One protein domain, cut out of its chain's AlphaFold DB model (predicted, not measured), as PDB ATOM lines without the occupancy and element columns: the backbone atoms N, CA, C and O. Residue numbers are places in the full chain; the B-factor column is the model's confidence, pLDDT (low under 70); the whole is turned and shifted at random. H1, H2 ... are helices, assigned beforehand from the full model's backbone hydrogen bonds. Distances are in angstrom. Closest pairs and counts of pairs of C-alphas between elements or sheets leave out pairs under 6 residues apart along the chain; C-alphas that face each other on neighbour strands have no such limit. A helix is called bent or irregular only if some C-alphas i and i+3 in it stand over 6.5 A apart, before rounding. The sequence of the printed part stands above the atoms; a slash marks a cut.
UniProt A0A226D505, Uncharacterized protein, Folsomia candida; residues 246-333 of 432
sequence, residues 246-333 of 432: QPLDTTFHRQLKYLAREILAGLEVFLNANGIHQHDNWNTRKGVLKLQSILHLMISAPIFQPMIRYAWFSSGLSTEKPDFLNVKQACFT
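What this domain is: This is residues 246 to 333 of the 432 residues of an uncharacterized protein of Folsomia candida (UniProt A0A226D505). One long helix, H1, makes the length; H2 folds back at a steep tilt to meet H1 at residues 256 to 260, H3 packs on H1's first residues, and short H4 packs near residue 255. The printed part has 88 residues with four named helices, H1 to H4 in chain order, and no named strand: all helix. It is loose, with a radius of gyration of the C-alphas of 15.4 A, and spans 51 by 27 by 18 A.

Where its parts are: Find C-alpha 247 at (123.890, 148.676, 136.280); from there H1, residues 247 to 274, runs 39.5 A, with a kink of 35 degrees near residue 254. H2 is residues 285 to 299, 21.2 A; H3 302 to 314, 19.5 A; H4 327 to 331, 5.7 A, ending at C-alpha 331 (110.220, 162.151, 145.824). H1 is irregular, C-alphas 250 and 253 being 7.7 A apart, and H3 only just, with 303 and 306 at 7.0 A.

How they stand to each other: Look first at H1, the hub. With residues 256 to 260 alone it touches H2, opposite ways at a steep tilt of 55 degrees; the closest C-alphas, Ala 260 and Leu 295, are 6.9 A apart. With residues 247 to 252 alone it touches H3, closest C-alphas Pro 247 and Ala 311, 4.6 A. With residues 255 to 259 alone it touches H4, closest C-alphas Gln 255 and Val 327, 5.9 A. H2 and H4 are apart. Every O i to N i+4 pair is within hydrogen-bond range in H2 and H4, against 22 of 24 in H1 and 6 of 9 in H3.

The domain as a whole: The farthest C-alphas, Gly 275 and Thr 319, are 50.9 A apart. The printed part has no cut; the link from H3 to H4 is long. Find pLDDT under 70 at residues 266 to 283 and 333.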
ATOM      1  N   GLN A 246     124.693 144.147 135.067       78.19
ATOM      2  CA  GLN A 246     124.178 145.312 134.346       78.19
ATOM      3  C   GLN A 246     123.704 146.389 135.337       78.19
ATOM      4  O   GLN A 246     122.695 146.166 136.012       78.19
ATOM      5  N   PRO A 247     124.335 147.583 135.402       83.25
ATOM      6  CA  PRO A 247     123.890 148.676 136.280       83.25
ATOM      7  C   PRO A 247     122.404 149.015 136.107       83.25
ATOM      8  O   PRO A 247     121.679 149.299 137.063       83.25
ATOM      9  N   LEU A 248     121.927 148.936 134.861       86.56
ATOM     10  CA  LEU A 248     120.534 149.216 134.552       86.56
ATOM     11  C   LEU A 248     119.569 148.253 135.258       86.56
ATOM     12  O   LEU A 248     118.539 148.703 135.750       86.56
ATOM     13  N   ASP A 249     119.893 146.963 135.369       82.06
ATOM     14  CA  ASP A 249     118.978 145.968 135.947       82.06
ATOM     15  C   ASP A 249     119.199 145.693 137.433       82.06
ATOM     16  O   ASP A 249     118.236 145.366 138.128       82.06
ATOM     17  N   THR A 250     120.417 145.876 137.937       80.00
ATOM     18  CA  THR A 250     120.733 145.700 139.364       80.00
ATOM     19  C   THR A 250     120.025 146.739 140.235       80.00
ATOM     20  O   THR A 250     119.467 146.397 141.282       80.00
ATOM     21  N   THR A 251     119.972 148.002 139.786       86.44
ATOM     22  CA  THR A 251     119.354 149.088 140.566       86.44
ATOM     23  C   THR A 251     118.486 150.049 139.746       86.44
ATOM     24  O   THR A 251     117.341 150.302 140.137       86.44
ATOM     25  N   PHE A 252     118.978 150.601 138.633       89.00
ATOM     26  CA  PHE A 252     118.373 151.787 137.998       89.00
ATOM     27  C   PHE A 252     116.933 151.565 137.493       89.00
ATOM     28  O   PHE A 252     116.024 152.324 137.834       89.00
ATOM     29  N   HIS A 253     116.672 150.494 136.737       87.94
ATOM     30  CA  HIS A 253     115.347 150.204 136.181       87.94
ATOM     31  C   HIS A 253     114.292 149.960 137.261       87.94
ATOM     32  O   HIS A 253     113.113 150.227 137.026       87.94
ATOM     33  N   ARG A 254     114.675 149.457 138.442       88.62
ATOM     34  CA  ARG A 254     113.743 149.288 139.566       88.62
ATOM     35  C   ARG A 254     113.232 150.643 140.054       88.62
ATOM     36  O   ARG A 254     112.028 150.796 140.244       88.62
ATOM     37  N   GLN A 255     114.132 151.614 140.185       89.38
ATOM     38  CA  GLN A 255     113.812 152.982 140.596       89.38
ATOM     39  C   GLN A 255     112.941 153.683 139.545       89.38
ATOM     40  O   GLN A 255     111.888 154.230 139.871       89.38
ATOM     41  N   LEU A 256     113.298 153.549 138.264       87.38
ATOM     42  CA  LEU A 256     112.525 154.109 137.152       87.38
ATOM     43  C   LEU A 256     111.105 153.514 137.056       87.38
ATOM     44  O   LEU A 256     110.135 154.241 136.848       87.38
ATOM     45  N   LYS A 257     110.962 152.191 137.238       88.44
ATOM     46  CA  LYS A 257     109.655 151.505 137.253       88.44
ATOM     47  C   LYS A 257     108.795 151.938 138.435       88.44
ATOM     48  O   LYS A 257     107.580 152.039 138.283       88.44
ATOM     49  N   TYR A 258     109.410 152.155 139.597       87.25
ATOM     50  CA  TYR A 258     108.710 152.685 140.762       87.25
ATOM     51  C   TYR A 258     108.181 154.093 140.469       87.25
ATOM     52  O   TYR A 258     106.977 154.305 140.563       87.25
ATOM     53  N   LEU A 259     109.039 154.997 139.981       82.38
ATOM     54  CA  LEU A 259     108.635 156.355 139.611       82.38
ATOM     55  C   LEU A 259     107.477 156.364 138.605       82.38
ATOM     56  O   LEU A 259     106.479 157.054 138.799       82.38
ATOM     57  N   ALA A 260     107.584 155.551 137.550       83.12
ATOM     58  CA  ALA A 260     106.542 155.432 136.536       83.12
ATOM     59  C   ALA A 260     105.211 154.971 137.137       83.12
ATOM     60  O   ALA A 260     104.167 155.516 136.793       83.12
ATOM     61  N   ARG A 261     105.238 153.989 138.043       81.75
ATOM     62  CA  ARG A 261     104.030 153.511 138.720       81.75
ATOM     63  C   ARG A 261     103.371 154.591 139.569       81.75
ATOM     64  O   ARG A 261     102.157 154.718 139.486       81.75
ATOM     65  N   GLU A 262     104.139 155.340 140.353       78.69
ATOM     66  CA  GLU A 262     103.582 156.385 141.222       78.69
ATOM     67  C   GLU A 262     102.971 157.530 140.398       78.69
ATOM     68  O   GLU A 262     101.843 157.944 140.658       78.69
ATOM     69  N   ILE A 263     103.643 157.961 139.320       75.25
ATOM     70  CA  ILE A 263     103.087 158.952 138.380       75.25
ATOM     71  C   ILE A 263     101.779 158.438 137.764       75.25
ATOM     72  O   ILE A 263     100.784 159.160 137.710       75.25
ATOM     73  N   LEU A 264     101.762 157.184 137.302       72.75
ATOM     74  CA  LEU A 264     100.575 156.585 136.691       72.75
ATOM     75  C   LEU A 264      99.417 156.433 137.682       72.75
ATOM     76  O   LEU A 264      98.278 156.700 137.305       72.75
ATOM     77  N   ALA A 265      99.698 156.045 138.928       70.06
ATOM     78  CA  ALA A 265      98.696 155.933 139.982       70.06
ATOM     79  C   ALA A 265      98.068 157.298 140.299       70.06
ATOM     80  O   ALA A 265      96.844 157.410 140.356       70.06
ATOM     81  N   GLY A 266      98.889 158.350 140.412       66.19
ATOM     82  CA  GLY A 266      98.396 159.718 140.571       66.19
ATOM     83  C   GLY A 266      97.498 160.140 139.406       66.19
ATOM     84  O   GLY A 266      96.373 160.589 139.615       66.19
ATOM     85  N   LEU A 267      97.949 159.918 138.166       65.12
ATOM     86  CA  LEU A 267      97.164 160.232 136.968       65.12
ATOM     87  C   LEU A 267      95.834 159.469 136.914       65.12
ATOM     88  O   LEU A 267      94.831 160.042 136.503       65.12
ATOM     89  N   GLU A 268      95.795 158.202 137.327       62.34
ATOM     90  CA  GLU A 268      94.561 157.408 137.349       62.34
ATOM     91  C   GLU A 268      93.514 157.995 138.308       62.34
ATOM     92  O   GLU A 268      92.336 158.077 137.952       62.34
ATOM     93  N   VAL A 269      93.938 158.485 139.476       60.56
ATOM     94  CA  VAL A 269      93.052 159.201 140.408       60.56
ATOM     95  C   VAL A 269      92.491 160.469 139.755       60.56
ATOM     96  O   VAL A 269      91.278 160.681 139.784       60.56
ATOM     97  N   PHE A 270      93.333 161.267 139.090       55.34
ATOM     98  CA  PHE A 270      92.895 162.486 138.398       55.34
ATOM     99  C   PHE A 270      91.935 162.215 137.235       55.34
ATOM    100  O   PHE A 270      90.933 162.916 137.086       55.34
ATOM    101  N   LEU A 271      92.209 161.196 136.414       59.03
ATOM    102  CA  LEU A 271      91.344 160.811 135.294       59.03
ATOM    103  C   LEU A 271      89.946 160.403 135.785       59.03
ATOM    104  O   LEU A 271      88.948 160.775 135.169       59.03
ATOM    105  N   ASN A 272      89.882 159.674 136.904       59.91
ATOM    106  CA  ASN A 272      88.628 159.216 137.499       59.91
ATOM    107  C   ASN A 272      87.859 160.342 138.213       59.91
ATOM    108  O   ASN A 272      86.629 160.326 138.196       59.91
ATOM    109  N   ALA A 273      88.555 161.314 138.811       56.44
ATOM    110  CA  ALA A 273      87.935 162.428 139.532       56.44
ATOM    111  C   ALA A 273      87.420 163.542 138.601       56.44
ATOM    112  O   ALA A 273      86.323 164.056 138.807       56.44
ATOM    113  N   ASN A 274      88.182 163.888 137.557       53.03
ATOM    114  CA  ASN A 274      87.931 165.093 136.753       53.03
ATOM    115  C   ASN A 274      87.358 164.798 135.354       53.03
ATOM    116  O   ASN A 274      87.213 165.713 134.546       53.03
ATOM    117  N   GLY A 275      87.059 163.533 135.026       49.41
ATOM    118  CA  GLY A 275      86.496 163.154 133.720       49.41
ATOM    119  C   GLY A 275      87.407 163.483 132.527       49.41
ATOM    120  O   GLY A 275      86.924 163.683 131.412       49.41
ATOM    121  N   ILE A 276      88.721 163.575 132.760       49.59
ATOM    122  CA  ILE A 276      89.704 164.052 131.780       49.59
ATOM    123  C   ILE A 276      89.721 163.157 130.527       49.59
ATOM    124  O   ILE A 276      89.658 161.928 130.588       49.59
ATOM    125  N   HIS A 277      89.843 163.810 129.369       52.78
ATOM    126  CA  HIS A 277      89.840 163.216 128.034       52.78
ATOM    127  C   HIS A 277      90.845 162.058 127.861       52.78
ATOM    128  O   HIS A 277      92.046 162.193 128.093       52.78
ATOM    129  N   GLN A 278      90.365 160.945 127.293       55.81
ATOM    130  CA  GLN A 278      91.128 159.720 126.987       55.81
ATOM    131  C   GLN A 278      92.353 159.921 126.063       55.81
ATOM    132  O   GLN A 278      93.156 159.001 125.906       55.81
ATOM    133  N   HIS A 279      92.516 161.099 125.450       53.53
ATOM    134  CA  HIS A 279      93.566 161.408 124.472       53.53
ATOM    135  C   HIS A 279      94.972 161.592 125.066       53.53
ATOM    136  O   HIS A 279      95.949 161.412 124.341       53.53
ATOM    137  N   ASP A 280      95.092 161.912 126.357       55.22
ATOM    138  CA  ASP A 280      96.379 162.021 127.069       55.22
ATOM    139  C   ASP A 280      96.608 160.849 128.045       55.22
ATOM    140  O   ASP A 280      97.555 160.851 128.829       55.22
ATOM    141  N   ASN A 281      95.774 159.803 127.969       63.75
ATOM    142  CA  ASN A 281      95.962 158.582 128.748       63.75
ATOM    143  C   ASN A 281      97.314 157.936 128.391       63.75
ATOM    144  O   ASN A 281      97.707 157.889 127.223       63.75
ATOM    145  N   TRP A 282      98.002 157.385 129.386       66.00
ATOM    146  CA  TRP A 282      99.269 156.663 129.258       66.00
ATOM    147  C   TRP A 282      99.231 155.463 128.296       66.00
ATOM    148  O   TRP A 282     100.277 155.000 127.853       66.00
ATOM    149  N   ASN A 283      98.045 154.976 127.925       68.50
ATOM    150  CA  ASN A 283      97.868 153.947 126.894       68.50
ATOM    151  C   ASN A 283      97.969 154.482 125.450       68.50
ATOM    152  O   ASN A 283      98.047 153.703 124.493       68.50
ATOM    153  N   THR A 284      97.953 155.804 125.270       73.31
ATOM    154  CA  THR A 284      98.106 156.469 123.969       73.31
ATOM    155  C   THR A 284      99.580 156.723 123.651       73.31
ATOM    156  O   THR A 284     100.409 156.845 124.549       73.31
ATOM    157  N   ARG A 285      99.928 156.867 122.363       76.06
ATOM    158  CA  ARG A 285     101.299 157.232 121.949       76.06
ATOM    159  C   ARG A 285     101.761 158.539 122.597       76.06
ATOM    160  O   ARG A 285     102.881 158.609 123.086       76.06
ATOM    161  N   LYS A 286     100.880 159.542 122.622       76.19
ATOM    162  CA  LYS A 286     101.116 160.844 123.255       76.19
ATOM    163  C   LYS A 286     101.421 160.697 124.746       76.19
ATOM    164  O   LYS A 286     102.437 161.210 125.206       76.19
ATOM    165  N   GLY A 287     100.598 159.936 125.471       75.81
ATOM    166  CA  GLY A 287     100.804 159.653 126.892       75.81
ATOM    167  C   GLY A 287     102.116 158.914 127.169       75.81
ATOM    168  O   GLY A 287     102.863 159.324 128.052       75.81
ATOM    169  N   VAL A 288     102.450 157.885 126.377       80.25
ATOM    170  CA  VAL A 288     103.723 157.151 126.517       80.25
ATOM    171  C   VAL A 288     104.927 158.073 126.311       80.25
ATOM    172  O   VAL A 288     105.851 158.044 127.118       80.25
ATOM    173  N   LEU A 289     104.931 158.906 125.264       79.50
ATOM    174  CA  LEU A 289     106.057 159.807 124.989       79.50
ATOM    175  C   LEU A 289     106.221 160.877 126.072       79.50
ATOM    176  O   LEU A 289     107.345 161.144 126.495       79.50
ATOM    177  N   LYS A 290     105.113 161.443 126.567       79.06
ATOM    178  CA  LYS A 290     105.135 162.380 127.698       79.06
ATOM    179  C   LYS A 290     105.653 161.721 128.974       79.06
ATOM    180  O   LYS A 290     106.506 162.297 129.638       79.06
ATOM    181  N   LEU A 291     105.195 160.506 129.285       80.12
ATOM    182  CA  LEU A 291     105.677 159.757 130.446       80.12
ATOM    183  C   LEU A 291     107.189 159.515 130.350       80.12
ATOM    184  O   LEU A 291     107.901 159.789 131.307       80.12
ATOM    185  N   GLN A 292     107.692 159.065 129.196       80.56
ATOM    186  CA  GLN A 292     109.132 158.857 128.993       80.56
ATOM    187  C   GLN A 292     109.936 160.153 129.152       80.56
ATOM    188  O   GLN A 292     110.971 160.156 129.814       80.56
ATOM    189  N   SER A 293     109.437 161.261 128.596       81.50
ATOM    190  CA  SER A 293     110.063 162.578 128.740       81.50
ATOM    191  C   SER A 293     110.166 163.011 130.203       81.50
ATOM    192  O   SER A 293     111.252 163.386 130.644       81.50
ATOM    193  N   ILE A 294     109.073 162.902 130.965       79.75
ATOM    194  CA  ILE A 294     109.028 163.283 132.385       79.75
ATOM    195  C   ILE A 294     109.944 162.386 133.216       79.75
ATOM    196  O   ILE A 294     110.743 162.893 134.000       79.75
ATOM    197  N   LEU A 295     109.882 161.066 133.016       81.94
ATOM    198  CA  LEU A 295     110.745 160.117 133.719       81.94
ATOM    199  C   LEU A 295     112.227 160.435 133.504       81.94
ATOM    200  O   LEU A 295     112.994 160.442 134.466       81.94
ATOM    201  N   HIS A 296     112.615 160.735 132.262       81.75
ATOM    202  CA  HIS A 296     113.983 161.128 131.944       81.75
ATOM    203  C   HIS A 296     114.378 162.427 132.655       81.75
ATOM    204  O   HIS A 296     115.453 162.492 133.243       81.75
ATOM    205  N   LEU A 297     113.529 163.460 132.617       79.44
ATOM    206  CA  LEU A 297     113.812 164.745 133.269       79.44
ATOM    207  C   LEU A 297     113.977 164.590 134.784       79.44
ATOM    208  O   LEU A 297     114.951 165.084 135.340       79.44
ATOM    209  N   MET A 298     113.073 163.855 135.433       79.56
ATOM    210  CA  MET A 298     113.121 163.640 136.879       79.56
ATOM    211  C   MET A 298     114.368 162.867 137.301       79.56
ATOM    212  O   MET A 298     115.068 163.289 138.215       79.56
ATOM    213  N   ILE A 299     114.681 161.762 136.620       80.25
ATOM    214  CA  ILE A 299     115.826 160.920 136.991       80.25
ATOM    215  C   ILE A 299     117.178 161.551 136.625       80.25
ATOM    216  O   ILE A 299     118.213 161.095 137.103       80.25
ATOM    217  N   SER A 300     117.173 162.600 135.794       80.81
ATOM    218  CA  SER A 300     118.362 163.397 135.463       80.81
ATOM    219  C   SER A 300     118.709 164.432 136.541       80.81
ATOM    220  O   SER A 300     119.746 165.084 136.428       80.81
ATOM    221  N   ALA A 301     117.868 164.611 137.566       80.75
ATOM    222  CA  ALA A 301     118.141 165.548 138.650       80.75
ATOM    223  C   ALA A 301     119.424 165.159 139.425       80.75
ATOM    224  O   ALA A 301     119.650 163.967 139.662       80.75
ATOM    225  N   PRO A 302     120.252 166.135 139.861       83.88
ATOM    226  CA  PRO A 302     121.514 165.870 140.561       83.88
ATOM    227  C   PRO A 302     121.399 164.944 141.779       83.88
ATOM    228  O   PRO A 302     122.260 164.086 141.961       83.88
ATOM    229  N   ILE A 303     120.291 165.026 142.524       83.44
ATOM    230  CA  ILE A 303     119.987 164.173 143.689       83.44
ATOM    231  C   ILE A 303     120.031 162.664 143.378       83.44
ATOM    232  O   ILE A 303     120.265 161.842 144.262       83.44
ATOM    233  N   PHE A 304     119.841 162.272 142.112       85.44
ATOM    234  CA  PHE A 304     119.902 160.878 141.670       85.44
ATOM    235  C   PHE A 304     121.275 160.459 141.127       85.44
ATOM    236  O   PHE A 304     121.465 159.284 140.802       85.44
ATOM    237  N   GLN A 305     122.267 161.354 141.053       87.00
ATOM    238  CA  GLN A 305     123.624 160.973 140.645       87.00
ATOM    239  C   GLN A 305     124.242 159.907 141.565       87.00
ATOM    240  O   GLN A 305     124.774 158.928 141.027       87.00
ATOM    241  N   PRO A 306     124.143 160.000 142.910       90.69
ATOM    242  CA  PRO A 306     124.639 158.948 143.796       90.69
ATOM    243  C   PRO A 306     123.913 157.614 143.576       90.69
ATOM    244  O   PRO A 306     124.547 156.564 143.572       90.69
ATOM    245  N   MET A 307     122.608 157.641 143.273       91.38
ATOM    246  CA  MET A 307     121.826 156.444 142.934       91.38
ATOM    247  C   MET A 307     122.337 155.773 141.649       91.38
ATOM    248  O   MET A 307     122.420 154.544 141.572       91.38
ATOM    249  N   ILE A 308     122.697 156.560 140.630       86.88
ATOM    250  CA  ILE A 308     123.290 156.032 139.396       86.88
ATOM    251  C   ILE A 308     124.669 155.434 139.691       86.88
ATOM    252  O   ILE A 308     124.942 154.325 139.239       86.88
ATOM    253  N   ARG A 309     125.518 156.098 140.487       89.31
ATOM    254  CA  ARG A 309     126.823 155.545 140.909       89.31
ATOM    255  C   ARG A 309     126.663 154.258 141.724       89.31
ATOM    256  O   ARG A 309     127.388 153.295 141.488       89.31
ATOM    257  N   TYR A 310     125.656 154.190 142.594       93.00
ATOM    258  CA  TYR A 310     125.325 152.971 143.328       93.00
ATOM    259  C   TYR A 310     124.979 151.820 142.382       93.00
ATOM    260  O   TYR A 310     125.348 150.681 142.645       93.00
ATOM    261  N   ALA A 311     124.318 152.091 141.251       88.62
ATOM    262  CA  ALA A 311     124.030 151.055 140.265       88.62
ATOM    263  C   ALA A 311     125.313 150.379 139.739       88.62
ATOM    264  O   ALA A 311     125.339 149.157 139.605       88.62
ATOM    265  N   TRP A 312     126.388 151.151 139.531       85.50
ATOM    266  CA  TRP A 312     127.708 150.633 139.145       85.50
ATOM    267  C   TRP A 312     128.380 149.824 140.259       85.50
ATOM    268  O   TRP A 312     128.984 148.788 139.983       85.50
ATOM    269  N   PHE A 313     128.248 150.263 141.513       88.06
ATOM    270  CA  PHE A 313     128.698 149.492 142.677       88.06
ATOM    271  C   PHE A 313     127.949 148.160 142.786       88.06
ATOM    272  O   PHE A 313     128.560 147.097 142.863       88.06
ATOM    273  N   SER A 314     126.617 148.199 142.702       84.56
ATOM    274  CA  SER A 314     125.759 147.018 142.834       84.56
ATOM    275  C   SER A 314     125.968 145.978 141.730       84.56
ATOM    276  O   SER A 314     125.667 144.809 141.938       84.56
ATOM    277  N   SER A 315     126.502 146.388 140.576       81.75
ATOM    278  CA  SER A 315     126.893 145.490 139.488       81.75
ATOM    279  C   SER A 315     128.346 145.003 139.566       81.75
ATOM    280  O   SER A 315     128.811 144.354 138.632       81.75
ATOM    281  N   GLY A 316     129.091 145.367 140.615       81.19
ATOM    282  CA  GLY A 316     130.508 145.019 140.780       81.19
ATOM    283  C   GLY A 316     131.460 145.742 139.820       81.19
ATOM    284  O   GLY A 316     132.591 145.302 139.636       81.19
ATOM    285  N   LEU A 317     131.014 146.833 139.185       80.00
ATOM    286  CA  LEU A 317     131.815 147.626 138.238       80.00
ATOM    287  C   LEU A 317     132.498 148.833 138.897       80.00
ATOM    288  O   LEU A 317     133.348 149.469 138.280       80.00
ATOM    289  N   SER A 318     132.121 149.146 140.137       84.38
ATOM    290  CA  SER A 318     132.753 150.148 140.992       84.38
ATOM    291  C   SER A 318     132.985 149.554 142.378       84.38
ATOM    292  O   SER A 318     132.173 148.764 142.855       84.38
ATOM    293  N   THR A 319     134.077 149.945 143.030       87.56
ATOM    294  CA  THR A 319     134.374 149.596 144.428       87.56
ATOM    295  C   THR A 319     133.817 150.622 145.416       87.56
ATOM    296  O   THR A 319     133.602 150.299 146.580       87.56
ATOM    297  N   GLU A 320     133.559 151.848 144.958       89.88
ATOM    298  CA  GLU A 320     132.982 152.922 145.763       89.88
ATOM    299  C   GLU A 320     131.488 152.666 145.971       89.88
ATOM    300  O   GLU A 320     130.735 152.608 144.996       89.88
ATOM    301  N   LYS A 321     131.060 152.534 147.232       92.88
ATOM    302  CA  LYS A 321     129.647 152.453 147.617       92.88
ATOM    303  C   LYS A 321     129.157 153.846 148.030       92.88
ATOM    304  O   LYS A 321     129.416 154.241 149.163       92.88
ATOM    305  N   PRO A 322     128.455 154.585 147.156       91.12
ATOM    306  CA  PRO A 322     127.882 155.867 147.535       91.12
ATOM    307  C   PRO A 322     126.628 155.658 148.386       91.12
ATOM    308  O   PRO A 322     125.813 154.770 148.103       91.12
ATOM    309  N   ASP A 323     126.440 156.525 149.374       90.25
ATOM    310  CA  ASP A 323     125.136 156.707 149.999       90.25
ATOM    311  C   ASP A 323     124.216 157.449 149.026       90.25
ATOM    312  O   ASP A 323     124.632 158.367 148.315       90.25
ATOM    313  N   PHE A 324     122.960 157.013 148.926       88.44
ATOM    314  CA  PHE A 324     122.006 157.611 148.000       88.44
ATOM    315  C   PHE A 324     120.578 157.546 148.532       88.44
ATOM    316  O   PHE A 324     120.188 156.592 149.207       88.44
ATOM    317  N   LEU A 325     119.770 158.532 148.143       81.81
ATOM    318  CA  LEU A 325     118.324 158.485 148.310       81.81
ATOM    319  C   LEU A 325     117.700 157.727 147.139       81.81
ATOM    320  O   LEU A 325     117.916 158.053 145.969       81.81
ATOM    321  N   ASN A 326     116.903 156.707 147.443       85.94
ATOM    322  CA  ASN A 326     116.094 156.055 146.418       85.94
ATOM    323  C   ASN A 326     114.910 156.951 146.001       85.94
ATOM    324  O   ASN A 326     114.578 157.912 146.688       85.94
ATOM    325  N   VAL A 327     114.230 156.627 144.895       79.19
ATOM    326  CA  VAL A 327     113.129 157.462 144.369       79.19
ATOM    327  C   VAL A 327     112.017 157.682 145.394       79.19
ATOM    328  O   VAL A 327     111.454 158.770 145.457       79.19
ATOM    329  N   LYS A 328     111.701 156.677 146.218       80.69
ATOM    330  CA  LYS A 328     110.679 156.818 147.262       80.69
ATOM    331  C   LYS A 328     111.090 157.868 148.293       80.69
ATOM    332  O   LYS A 328     110.284 158.723 148.632       80.69
ATOM    333  N   GLN A 329     112.334 157.810 148.758       81.81
ATOM    334  CA  GLN A 329     112.879 158.760 149.732       81.81
ATOM    335  C   GLN A 329     113.083 160.160 149.135       81.81
ATOM    336  O   GLN A 329     112.893 161.166 149.802       81.81
ATOM    337  N   ALA A 330     113.480 160.243 147.867       80.62
ATOM    338  CA  ALA A 330     113.752 161.523 147.228       80.62
ATOM    339  C   ALA A 330     112.473 162.267 146.818       80.62
ATOM    340  O   ALA A 330     112.465 163.492 146.832       80.62
ATOM    341  N   CYS A 331     111.415 161.546 146.424       74.62
ATOM    342  CA  CYS A 331     110.220 162.151 145.824       74.62
ATOM    343  C   CYS A 331     108.928 161.979 146.634       74.62
ATOM    344  O   CYS A 331     107.954 162.661 146.328       74.62
ATOM    345  N   PHE A 332     108.870 161.046 147.593       71.69
ATOM    346  CA  PHE A 332     107.601 160.605 148.196       71.69
ATOM    347  C   PHE A 332     107.652 160.398 149.720       71.69
ATOM    348  O   PHE A 332     106.712 159.836 150.286       71.69
ATOM    349  N   THR A 333     108.718 160.823 150.402       66.69
ATOM    350  CA  THR A 333     108.726 160.926 151.869       66.69
ATOM    351  C   THR A 333     108.526 162.371 152.285       66.69
ATOM    352  O   THR A 333     109.313 163.237 151.914       66.69
TER     353      THR A 333